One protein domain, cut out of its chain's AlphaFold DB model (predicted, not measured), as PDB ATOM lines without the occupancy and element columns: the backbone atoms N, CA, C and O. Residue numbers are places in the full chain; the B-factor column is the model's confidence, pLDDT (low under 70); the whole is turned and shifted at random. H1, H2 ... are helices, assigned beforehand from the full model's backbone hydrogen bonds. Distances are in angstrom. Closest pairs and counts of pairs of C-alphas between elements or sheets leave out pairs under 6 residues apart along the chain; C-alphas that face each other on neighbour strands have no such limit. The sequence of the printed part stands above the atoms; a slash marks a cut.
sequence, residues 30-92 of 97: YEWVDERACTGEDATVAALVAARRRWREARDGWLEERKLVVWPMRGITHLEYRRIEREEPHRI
ATOM      1  N   TYR A  30     -10.105   9.144 -24.176       78.06
ATOM      2  CA  TYR A  30     -10.181   8.100 -25.204       78.06
ATOM      3  C   TYR A  30      -9.881   6.681 -24.698       78.06
ATOM      4  O   TYR A  30     -10.366   5.725 -25.285       78.06
ATOM      5  N   GLU A  31      -9.130   6.530 -23.603       82.25
ATOM      6  CA  GLU A  31      -8.847   5.216 -22.996       82.25
ATOM      7  C   GLU A  31      -9.962   4.744 -22.044       82.25
ATOM      8  O   GLU A  31      -9.961   3.598 -21.602       82.25
ATOM      9  N   TRP A  32     -10.894   5.634 -21.680       83.00
ATOM     10  CA  TRP A  32     -11.890   5.398 -20.621       83.00
ATOM     11  C   TRP A  32     -13.342   5.625 -21.069       83.00
ATOM     12  O   TRP A  32     -14.284   5.266 -20.348       83.00
ATOM     13  N   VAL A  33     -13.536   6.229 -22.240       80.44
ATOM     14  CA  VAL A  33     -14.803   6.239 -22.976       80.44
ATOM     15  C   VAL A  33     -15.031   4.892 -23.648       80.44
ATOM     16  O   VAL A  33     -14.105   4.226 -24.091       80.44
ATOM     17  N   ASP A  34     -16.295   4.483 -23.696       69.88
ATOM     18  CA  ASP A  34     -16.714   3.353 -24.520       69.88
ATOM     19  C   ASP A  34     -16.591   3.761 -25.996       69.88
ATOM     20  O   ASP A  34     -17.018   4.865 -26.346       69.88
ATOM     21  N   GLU A  35     -16.031   2.907 -26.857       61.62
ATOM     22  CA  GLU A  35     -15.882   3.189 -28.295       61.62
ATOM     23  C   GLU A  35     -17.212   3.625 -28.925       61.62
ATOM     24  O   GLU A  35     -17.241   4.534 -29.754       61.62
ATOM     25  N   ARG A  36     -18.338   3.062 -28.460       57.66
ATOM     26  CA  ARG A  36     -19.685   3.407 -28.943       57.66
ATOM     27  C   ARG A  36     -20.160   4.799 -28.528       57.66
ATOM     28  O   ARG A  36     -21.090   5.324 -29.128       57.66
ATOM     29  N   ALA A  37     -19.559   5.394 -27.499       56.62
ATOM     30  CA  ALA A  37     -19.879   6.742 -27.035       56.62
ATOM     31  C   ALA A  37     -19.102   7.835 -27.795       56.62
ATOM     32  O   ALA A  37     -19.401   9.015 -27.619       56.62
ATOM     33  N   CYS A  38     -18.121   7.452 -28.623       53.34
ATOM     34  CA  CYS A  38     -17.230   8.362 -29.349       53.34
ATOM     35  C   CYS A  38     -17.420   8.355 -30.874       53.34
ATOM     36  O   CYS A  38     -16.638   8.979 -31.585       53.34
ATOM     37  N   THR A  39     -18.457   7.696 -31.398       54.16
ATOM     38  CA  THR A  39     -18.739   7.621 -32.846       54.16
ATOM     39  C   THR A  39     -19.460   8.851 -33.419       54.16
ATOM     40  O   THR A  39     -20.012   8.778 -34.513       54.16
ATOM     41  N   GLY A  40     -19.482   9.980 -32.707       53.12
ATOM     42  CA  GLY A  40     -20.042  11.251 -33.180       53.12
ATOM     43  C   GLY A  40     -19.122  12.421 -32.831       53.12
ATOM     44  O   GLY A  40     -18.340  12.316 -31.889       53.12
ATOM     45  N   GLU A  41     -19.227  13.530 -33.573       54.59
ATOM     46  CA  GLU A  41     -18.455  14.777 -33.359       54.59
ATOM     47  C   GLU A  41     -18.557  15.335 -31.926       54.59
ATOM     48  O   GLU A  41     -17.690  16.085 -31.487       54.59
ATOM     49  N   ASP A  42     -19.547  14.881 -31.158       53.62
ATOM     50  CA  ASP A  42     -19.709  15.181 -29.748       53.62
ATOM     51  C   ASP A  42     -19.351  13.965 -28.885       53.62
ATOM     52  O   ASP A  42     -20.205  13.136 -28.549       53.62
ATOM     53  N   ALA A  43     -18.107  13.897 -28.402       59.53
ATOM     54  CA  ALA A  43     -17.873  13.260 -27.110       59.53
ATOM     55  C   ALA A  43     -18.677  14.063 -26.081       59.53
ATOM     56  O   ALA A  43     -18.213  15.083 -25.568       59.53
ATOM     57  N   THR A  44     -19.928  13.658 -25.850       74.50
ATOM     58  CA  THR A  44     -20.844  14.415 -24.995       74.50
ATOM     59  C   THR A  44     -20.167  14.700 -23.655       74.50
ATOM     60  O   THR A  44     -19.447  13.860 -23.110       74.50
ATOM     61  N   VAL A  45     -20.394  15.887 -23.084       79.88
ATOM     62  CA  VAL A  45     -19.856  16.253 -21.758       79.88
ATOM     63  C   VAL A  45     -20.135  15.146 -20.727       79.88
ATOM     64  O   VAL A  45     -19.287  14.843 -19.889       79.88
ATOM     65  N   ALA A  46     -21.284  14.473 -20.845       80.44
ATOM     66  CA  ALA A  46     -21.643  13.303 -20.051       80.44
ATOM     67  C   ALA A  46     -20.660  12.123 -20.212       80.44
ATOM     68  O   ALA A  46     -20.243  11.546 -19.206       80.44
ATOM     69  N   ALA A  47     -20.241  11.792 -21.437       81.38
ATOM     70  CA  ALA A  47     -19.253  10.746 -21.704       81.38
ATOM     71  C   ALA A  47     -17.881  11.084 -21.100       81.38
ATOM     72  O   ALA A  47     -17.265  10.230 -20.462       81.38
ATOM     73  N   LEU A  48     -17.432  12.340 -21.201       83.12
ATOM     74  CA  LEU A  48     -16.175  12.787 -20.583       83.12
ATOM     75  C   LEU A  48     -16.224  12.725 -19.050       83.12
ATOM     76  O   LEU A  48     -15.255  12.310 -18.406       83.12
ATOM     77  N   VAL A  49     -17.357  13.104 -18.451       86.56
ATOM     78  CA  VAL A  49     -17.578  12.990 -17.002       86.56
ATOM     79  C   VAL A  49     -17.575  11.522 -16.567       86.56
ATOM     80  O   VAL A  49     -16.920  11.183 -15.578       86.56
ATOM     81  N   ALA A  50     -18.243  10.641 -17.316       86.75
ATOM     82  CA  ALA A  50     -18.267   9.207 -17.043       86.75
ATOM     83  C   ALA A  50     -16.869   8.579 -17.167       86.75
ATOM     84  O   ALA A  50     -16.437   7.869 -16.259       86.75
ATOM     85  N   ALA A  51     -16.124   8.909 -18.225       89.12
ATOM     86  CA  ALA A  51     -14.746   8.467 -18.426       89.12
ATOM     87  C   ALA A  51     -13.838   8.926 -17.279       89.12
ATOM     88  O   ALA A  51     -13.080   8.137 -16.713       89.12
ATOM     89  N   ARG A  52     -13.963  10.189 -16.854       89.69
ATOM     90  CA  ARG A  52     -13.192  10.713 -15.721       89.69
ATOM     91  C   ARG A  52     -13.540  10.026 -14.407       89.69
ATOM     92  O   ARG A  52     -12.654   9.829 -13.573       89.69
ATOM     93  N   ARG A  53     -14.810   9.677 -14.206       90.44
ATOM     94  CA  ARG A  53     -15.253   8.913 -13.041       90.44
ATOM     95  C   ARG A  53     -14.646   7.510 -13.043       90.44
ATOM     96  O   ARG A  53     -14.038   7.147 -12.042       90.44
ATOM     97  N   ARG A  54     -14.720   6.790 -14.168       91.00
ATOM     98  CA  ARG A  54     -14.124   5.453 -14.333       91.00
ATOM     99  C   ARG A  54     -12.618   5.462 -14.081       91.00
ATOM    100  O   ARG A  54     -12.133   4.657 -13.294       91.00
ATOM    101  N   TRP A  55     -11.899   6.427 -14.657       92.75
ATOM    102  CA  TRP A  55     -10.463   6.593 -14.412       92.75
ATOM    103  C   TRP A  55     -10.149   6.801 -12.925       92.75
ATOM    104  O   TRP A  55      -9.238   6.171 -12.394       92.75
ATOM    105  N   ARG A  56     -10.910   7.657 -12.223       92.62
ATOM    106  CA  ARG A  56     -10.721   7.864 -10.775       92.62
ATOM    107  C   ARG A  56     -11.023   6.609  -9.967       92.62
ATOM    108  O   ARG A  56     -10.283   6.328  -9.038       92.62
ATOM    109  N   GLU A  57     -12.084   5.882 -10.303       92.56
ATOM    110  CA  GLU A  57     -12.461   4.640  -9.619       92.56
ATOM    111  C   GLU A  57     -11.376   3.568  -9.788       92.56
ATOM    112  O   GLU A  57     -10.934   2.997  -8.796       92.56
ATOM    113  N   ALA A  58     -10.859   3.373 -11.004       92.69
ATOM    114  CA  ALA A  58      -9.751   2.449 -11.250       92.69
ATOM    115  C   ALA A  58      -8.453   2.888 -10.555       92.69
ATOM    116  O   ALA A  58      -7.755   2.070  -9.959       92.69
ATOM    117  N   ARG A  59      -8.137   4.190 -10.590       93.44
ATOM    118  CA  ARG A  59      -6.964   4.761  -9.912       93.44
ATOM    119  C   ARG A  59      -7.036   4.539  -8.406       93.44
ATOM    120  O   ARG A  59      -6.059   4.102  -7.807       93.44
ATOM    121  N   ASP A  60      -8.173   4.872  -7.805       92.31
ATOM    122  CA  ASP A  60      -8.360   4.776  -6.362       92.31
ATOM    123  C   ASP A  60      -8.396   3.298  -5.922       92.31
ATOM    124  O   ASP A  60      -7.779   2.975  -4.912       92.31
ATOM    125  N   GLY A  61      -8.981   2.394  -6.722       92.75
ATOM    126  CA  GLY A  61      -8.940   0.947  -6.480       92.75
ATOM    127  C   GLY A  61      -7.523   0.364  -6.531       92.75
ATOM    128  O   GLY A  61      -7.105  -0.328  -5.605       92.75
ATOM    129  N   TRP A  62      -6.730   0.723  -7.547       93.19
ATOM    130  CA  TRP A  62      -5.328   0.289  -7.649       93.19
ATOM    131  C   TRP A  62      -4.488   0.745  -6.443       93.19
ATOM    132  O   TRP A  62      -3.629   0.002  -5.956       93.19
ATOM    133  N   LEU A  63      -4.738   1.968  -5.954       91.69
ATOM    134  CA  LEU A  63      -4.091   2.527  -4.765       91.69
ATOM    135  C   LEU A  63      -4.534   1.810  -3.485       91.69
ATOM    136  O   LEU A  63      -3.685   1.489  -2.653       91.69
ATOM    137  N   GLU A  64      -5.830   1.539  -3.337       90.88
ATOM    138  CA  GLU A  64      -6.406   0.862  -2.174       90.88
ATOM    139  C   GLU A  64      -5.863  -0.562  -2.011       90.88
ATOM    140  O   GLU A  64      -5.373  -0.901  -0.931       90.88
ATOM    141  N   GLU A  65      -5.826  -1.351  -3.092       90.44
ATOM    142  CA  GLU A  65      -5.230  -2.699  -3.118       90.44
ATOM    143  C   GLU A  65      -3.788  -2.712  -2.590       90.44
ATOM    144  O   GLU A  65      -3.352  -3.652  -1.924       90.44
ATOM    145  N   ARG A  66      -3.046  -1.634  -2.861       89.44
ATOM    146  CA  ARG A  66      -1.632  -1.469  -2.490       89.44
ATOM    147  C   ARG A  66      -1.446  -0.669  -1.201       89.44
ATOM    148  O   ARG A  66      -0.310  -0.417  -0.799       89.44
ATOM    149  N   LYS A  67      -2.541  -0.283  -0.533       90.31
ATOM    150  CA  LYS A  67      -2.567   0.565   0.674       90.31
ATOM    151  C   LYS A  67      -1.843   1.908   0.493       90.31
ATOM    152  O   LYS A  67      -1.351   2.492   1.464       90.31
ATOM    153  N   LEU A  68      -1.798   2.400  -0.742       91.62
ATOM    154  CA  LEU A  68      -1.165   3.650  -1.137       91.62
ATOM    155  C   LEU A  68      -2.166   4.806  -1.149       91.62
ATOM    156  O   LEU A  68      -3.373   4.623  -1.257       91.62
ATOM    157  N   VAL A  69      -1.635   6.021  -1.047       91.31
ATOM    158  CA  VAL A  69      -2.402   7.263  -1.003       91.31
ATOM    159  C   VAL A  69      -1.725   8.321  -1.866       91.31
ATOM    160  O   VAL A  69      -0.510   8.517  -1.808       91.31
ATOM    161  N   VAL A  70      -2.535   9.048  -2.635       91.12
ATOM    162  CA  VAL A  70      -2.133  10.241  -3.394       91.12
ATOM    163  C   VAL A  70      -2.983  11.434  -2.964       91.12
ATOM    164  O   VAL A  70      -4.117  11.267  -2.523       91.12
ATOM    165  N   TRP A  71      -2.470  12.653  -3.124       88.50
ATOM    166  CA  TRP A  71      -3.289  13.857  -2.971       88.50
ATOM    167  C   TRP A  71      -3.632  14.467  -4.335       88.50
ATOM    168  O   TRP A  71      -2.718  14.683  -5.134       88.50
ATOM    169  N   PRO A  72      -4.904  14.822  -4.601       87.75
ATOM    170  CA  PRO A  72      -6.119  14.451  -3.865       87.75
ATOM    171  C   PRO A  72      -6.631  13.035  -4.223       87.75
ATOM    172  O   PRO A  72      -6.550  12.598  -5.379       87.75
ATOM    173  N   MET A  73      -7.239  12.355  -3.246       86.31
ATOM    174  CA  MET A  73      -7.878  11.035  -3.384       86.31
ATOM    175  C   MET A  73      -9.272  11.050  -2.751       86.31
ATOM    176  O   MET A  73      -9.509  11.764  -1.774       86.31
ATOM    177  N   ARG A  74     -10.218  10.303  -3.332       85.69
ATOM    178  CA  ARG A  74     -11.585  10.228  -2.810       85.69
ATOM    179  C   ARG A  74     -11.573   9.603  -1.413       85.69
ATOM    180  O   ARG A  74     -10.842   8.656  -1.163       85.69
ATOM    181  N   GLY A  75     -12.393  10.139  -0.511       86.69
ATOM    182  CA  GLY A  75     -12.533   9.608   0.849       86.69
ATOM    183  C   GLY A  75     -11.417  10.005   1.818       86.69
ATOM    184  O   GLY A  75     -11.554   9.731   3.000       86.69
ATOM    185  N   ILE A  76     -10.368  10.700   1.359       89.94
ATOM    186  CA  ILE A  76      -9.263  11.149   2.211       89.94
ATOM    187  C   ILE A  76      -9.330  12.665   2.372       89.94
ATOM    188  O   ILE A  76      -9.220  13.427   1.409       89.94
ATOM    189  N   THR A  77      -9.495  13.116   3.612       94.50
ATOM    190  CA  THR A  77      -9.454  14.549   3.929       94.50
ATOM    191  C   THR A  77      -8.020  15.079   3.892       94.50
ATOM    192  O   THR A  77      -7.057  14.327   4.042       94.50
ATOM    193  N   HIS A  78      -7.847  16.397   3.754       92.12
ATOM    194  CA  HIS A  78      -6.510  17.002   3.816       92.12
ATOM    195  C   HIS A  78      -5.800  16.695   5.144       92.12
ATOM    196  O   HIS A  78      -4.613  16.379   5.151       92.12
ATOM    197  N   LEU A  79      -6.523  16.737   6.269       95.38
ATOM    198  CA  LEU A  79      -5.963  16.430   7.589       95.38
ATOM    199  C   LEU A  79      -5.498  14.977   7.686       95.38
ATOM    200  O   LEU A  79      -4.407  14.713   8.188       95.38
ATOM    201  N   GLU A  80      -6.292  14.046   7.164       93.44
ATOM    202  CA  GLU A  80      -5.928  12.636   7.120       93.44
ATOM    203  C   GLU A  80      -4.720  12.386   6.217       93.44
ATOM    204  O   GLU A  80      -3.780  11.710   6.629       93.44
ATOM    205  N   TYR A  81      -4.675  13.011   5.039       93.94
ATOM    206  CA  TYR A  81      -3.507  12.955   4.166       93.94
ATOM    207  C   TYR A  81      -2.240  13.460   4.877       93.94
ATOM    208  O   TYR A  81      -1.198  12.810   4.827       93.94
ATOM    209  N   ARG A  82      -2.321  14.591   5.593       94.50
ATOM    210  CA  ARG A  82      -1.193  15.143   6.368       94.50
ATOM    211  C   ARG A  82      -0.783  14.238   7.531       94.50
ATOM    212  O   ARG A  82       0.407  14.162   7.835       94.50
ATOM    213  N   ARG A  83      -1.736  13.552   8.174       94.62
ATOM    214  CA  ARG A  83      -1.456  12.533   9.198       94.62
ATOM    215  C   ARG A  83      -0.672  11.372   8.590       94.62
ATOM    216  O   ARG A  83       0.402  11.063   9.092       94.62
ATOM    217  N   ILE A  84      -1.155  10.803   7.484       91.75
ATOM    218  CA  ILE A  84      -0.501   9.695   6.766       91.75
ATOM    219  C   ILE A  84       0.892  10.114   6.290       91.75
ATOM    220  O   ILE A  84       1.850   9.376   6.468       91.75
ATOM    221  N   GLU A  85       1.049  11.327   5.760       92.12
ATOM    222  CA  GLU A  85       2.356  11.841   5.341       92.12
ATOM    223  C   GLU A  85       3.371  11.900   6.497       92.12
ATOM    224  O   GLU A  85       4.565  11.702   6.275       92.12
ATOM    225  N   ARG A  86       2.913  12.163   7.727       92.00
ATOM    226  CA  ARG A  86       3.763  12.235   8.921       92.00
ATOM    227  C   ARG A  86       4.029  10.864   9.544       92.00
ATOM    228  O   ARG A  86       5.154  10.605   9.958       92.00
ATOM    229  N   GLU A  87       2.994  10.043   9.674       94.06
ATOM    230  CA  GLU A  87       3.012   8.802  10.460       94.06
ATOM    231  C   GLU A  87       3.331   7.574   9.601       94.06
ATOM    232  O   GLU A  87       4.037   6.672  10.042       94.06
ATOM    233  N   GLU A  88       2.883   7.565   8.347       89.88
ATOM    234  CA  GLU A  88       3.017   6.447   7.413       89.88
ATOM    235  C   GLU A  88       3.516   6.929   6.031       89.88
ATOM    236  O   GLU A  88       2.885   6.663   5.004       89.88
ATOM    237  N   PRO A  89       4.667   7.632   5.945       89.50
ATOM    238  CA  PRO A  89       5.128   8.262   4.702       89.50
ATOM    239  C   PRO A  89       5.339   7.273   3.547       89.50
ATOM    240  O   PRO A  89       5.281   7.663   2.382       89.50
ATOM    241  N   HIS A  90       5.562   5.992   3.851       84.94
ATOM    242  CA  HIS A  90       5.700   4.924   2.862       84.94
ATOM    243  C   HIS A  90       4.410   4.666   2.067       84.94
ATOM    244  O   HIS A  90       4.495   4.218   0.927       84.94
ATOM    245  N   ARG A  91       3.237   5.000   2.626       89.19
ATOM    246  CA  ARG A  91       1.942   4.910   1.936       89.19
ATOM    247  C   ARG A  91       1.751   6.020   0.912       89.19
ATOM    248  O   ARG A  91       0.912   5.896   0.029       89.19
ATOM    249  N   ILE A  92       2.520   7.105   0.998       90.19
ATOM    250  CA  ILE A  92       2.395   8.207   0.051       90.19
ATOM    251  C   ILE A  92       3.058   7.829  -1.273       90.19
ATOM    252  O   ILE A  92       4.282   7.664  -1.373       90.19
TER     253      ILE A  92
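What this domain is: This is residues 30 to 92 of the 97 residues of an uncharacterized protein of Streptomyces sp. 70 (UniProt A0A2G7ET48). What shape is this? A long helix, H1, makes much of a rod, with the looped stretch of residues 30 to 44 at its first end and, past its last end, a long link leading to a short helix, H2. How is it made up? The 63 printed residues are all helix by class, with H1 then H2, no named strand, and under half of the residues in named elements. How compact is it? It is only just loose, close to extended: the radius of gyration of the C-alphas is 15.8 A, the spans 49 by 20 by 13 A.

Where its parts are: Where is H1? Residues 45 to 65, 30.3 A long, begin at C-alpha 45 (-19.856, 16.253, -21.758). Where is H2? Residues 78 to 87, 14.2 A long, end at C-alpha 87 (3.012, 8.802, 10.460).

How they stand to each other: Do the helices meet? H1 and H2 are apart, with no C-alphas within 8 A. Are their backbones complete? In both, every O i to N i+4 pair is within hydrogen-bond range.

The domain as a whole: How far does it reach? The farthest C-alphas, of Gly 40 and Glu 87, are 49.4 A apart. Is it continuous and confident? The printed part has no cut; H1 to H2 is a long link of 12 residues, and residues 34 to 43 have pLDDT under 70.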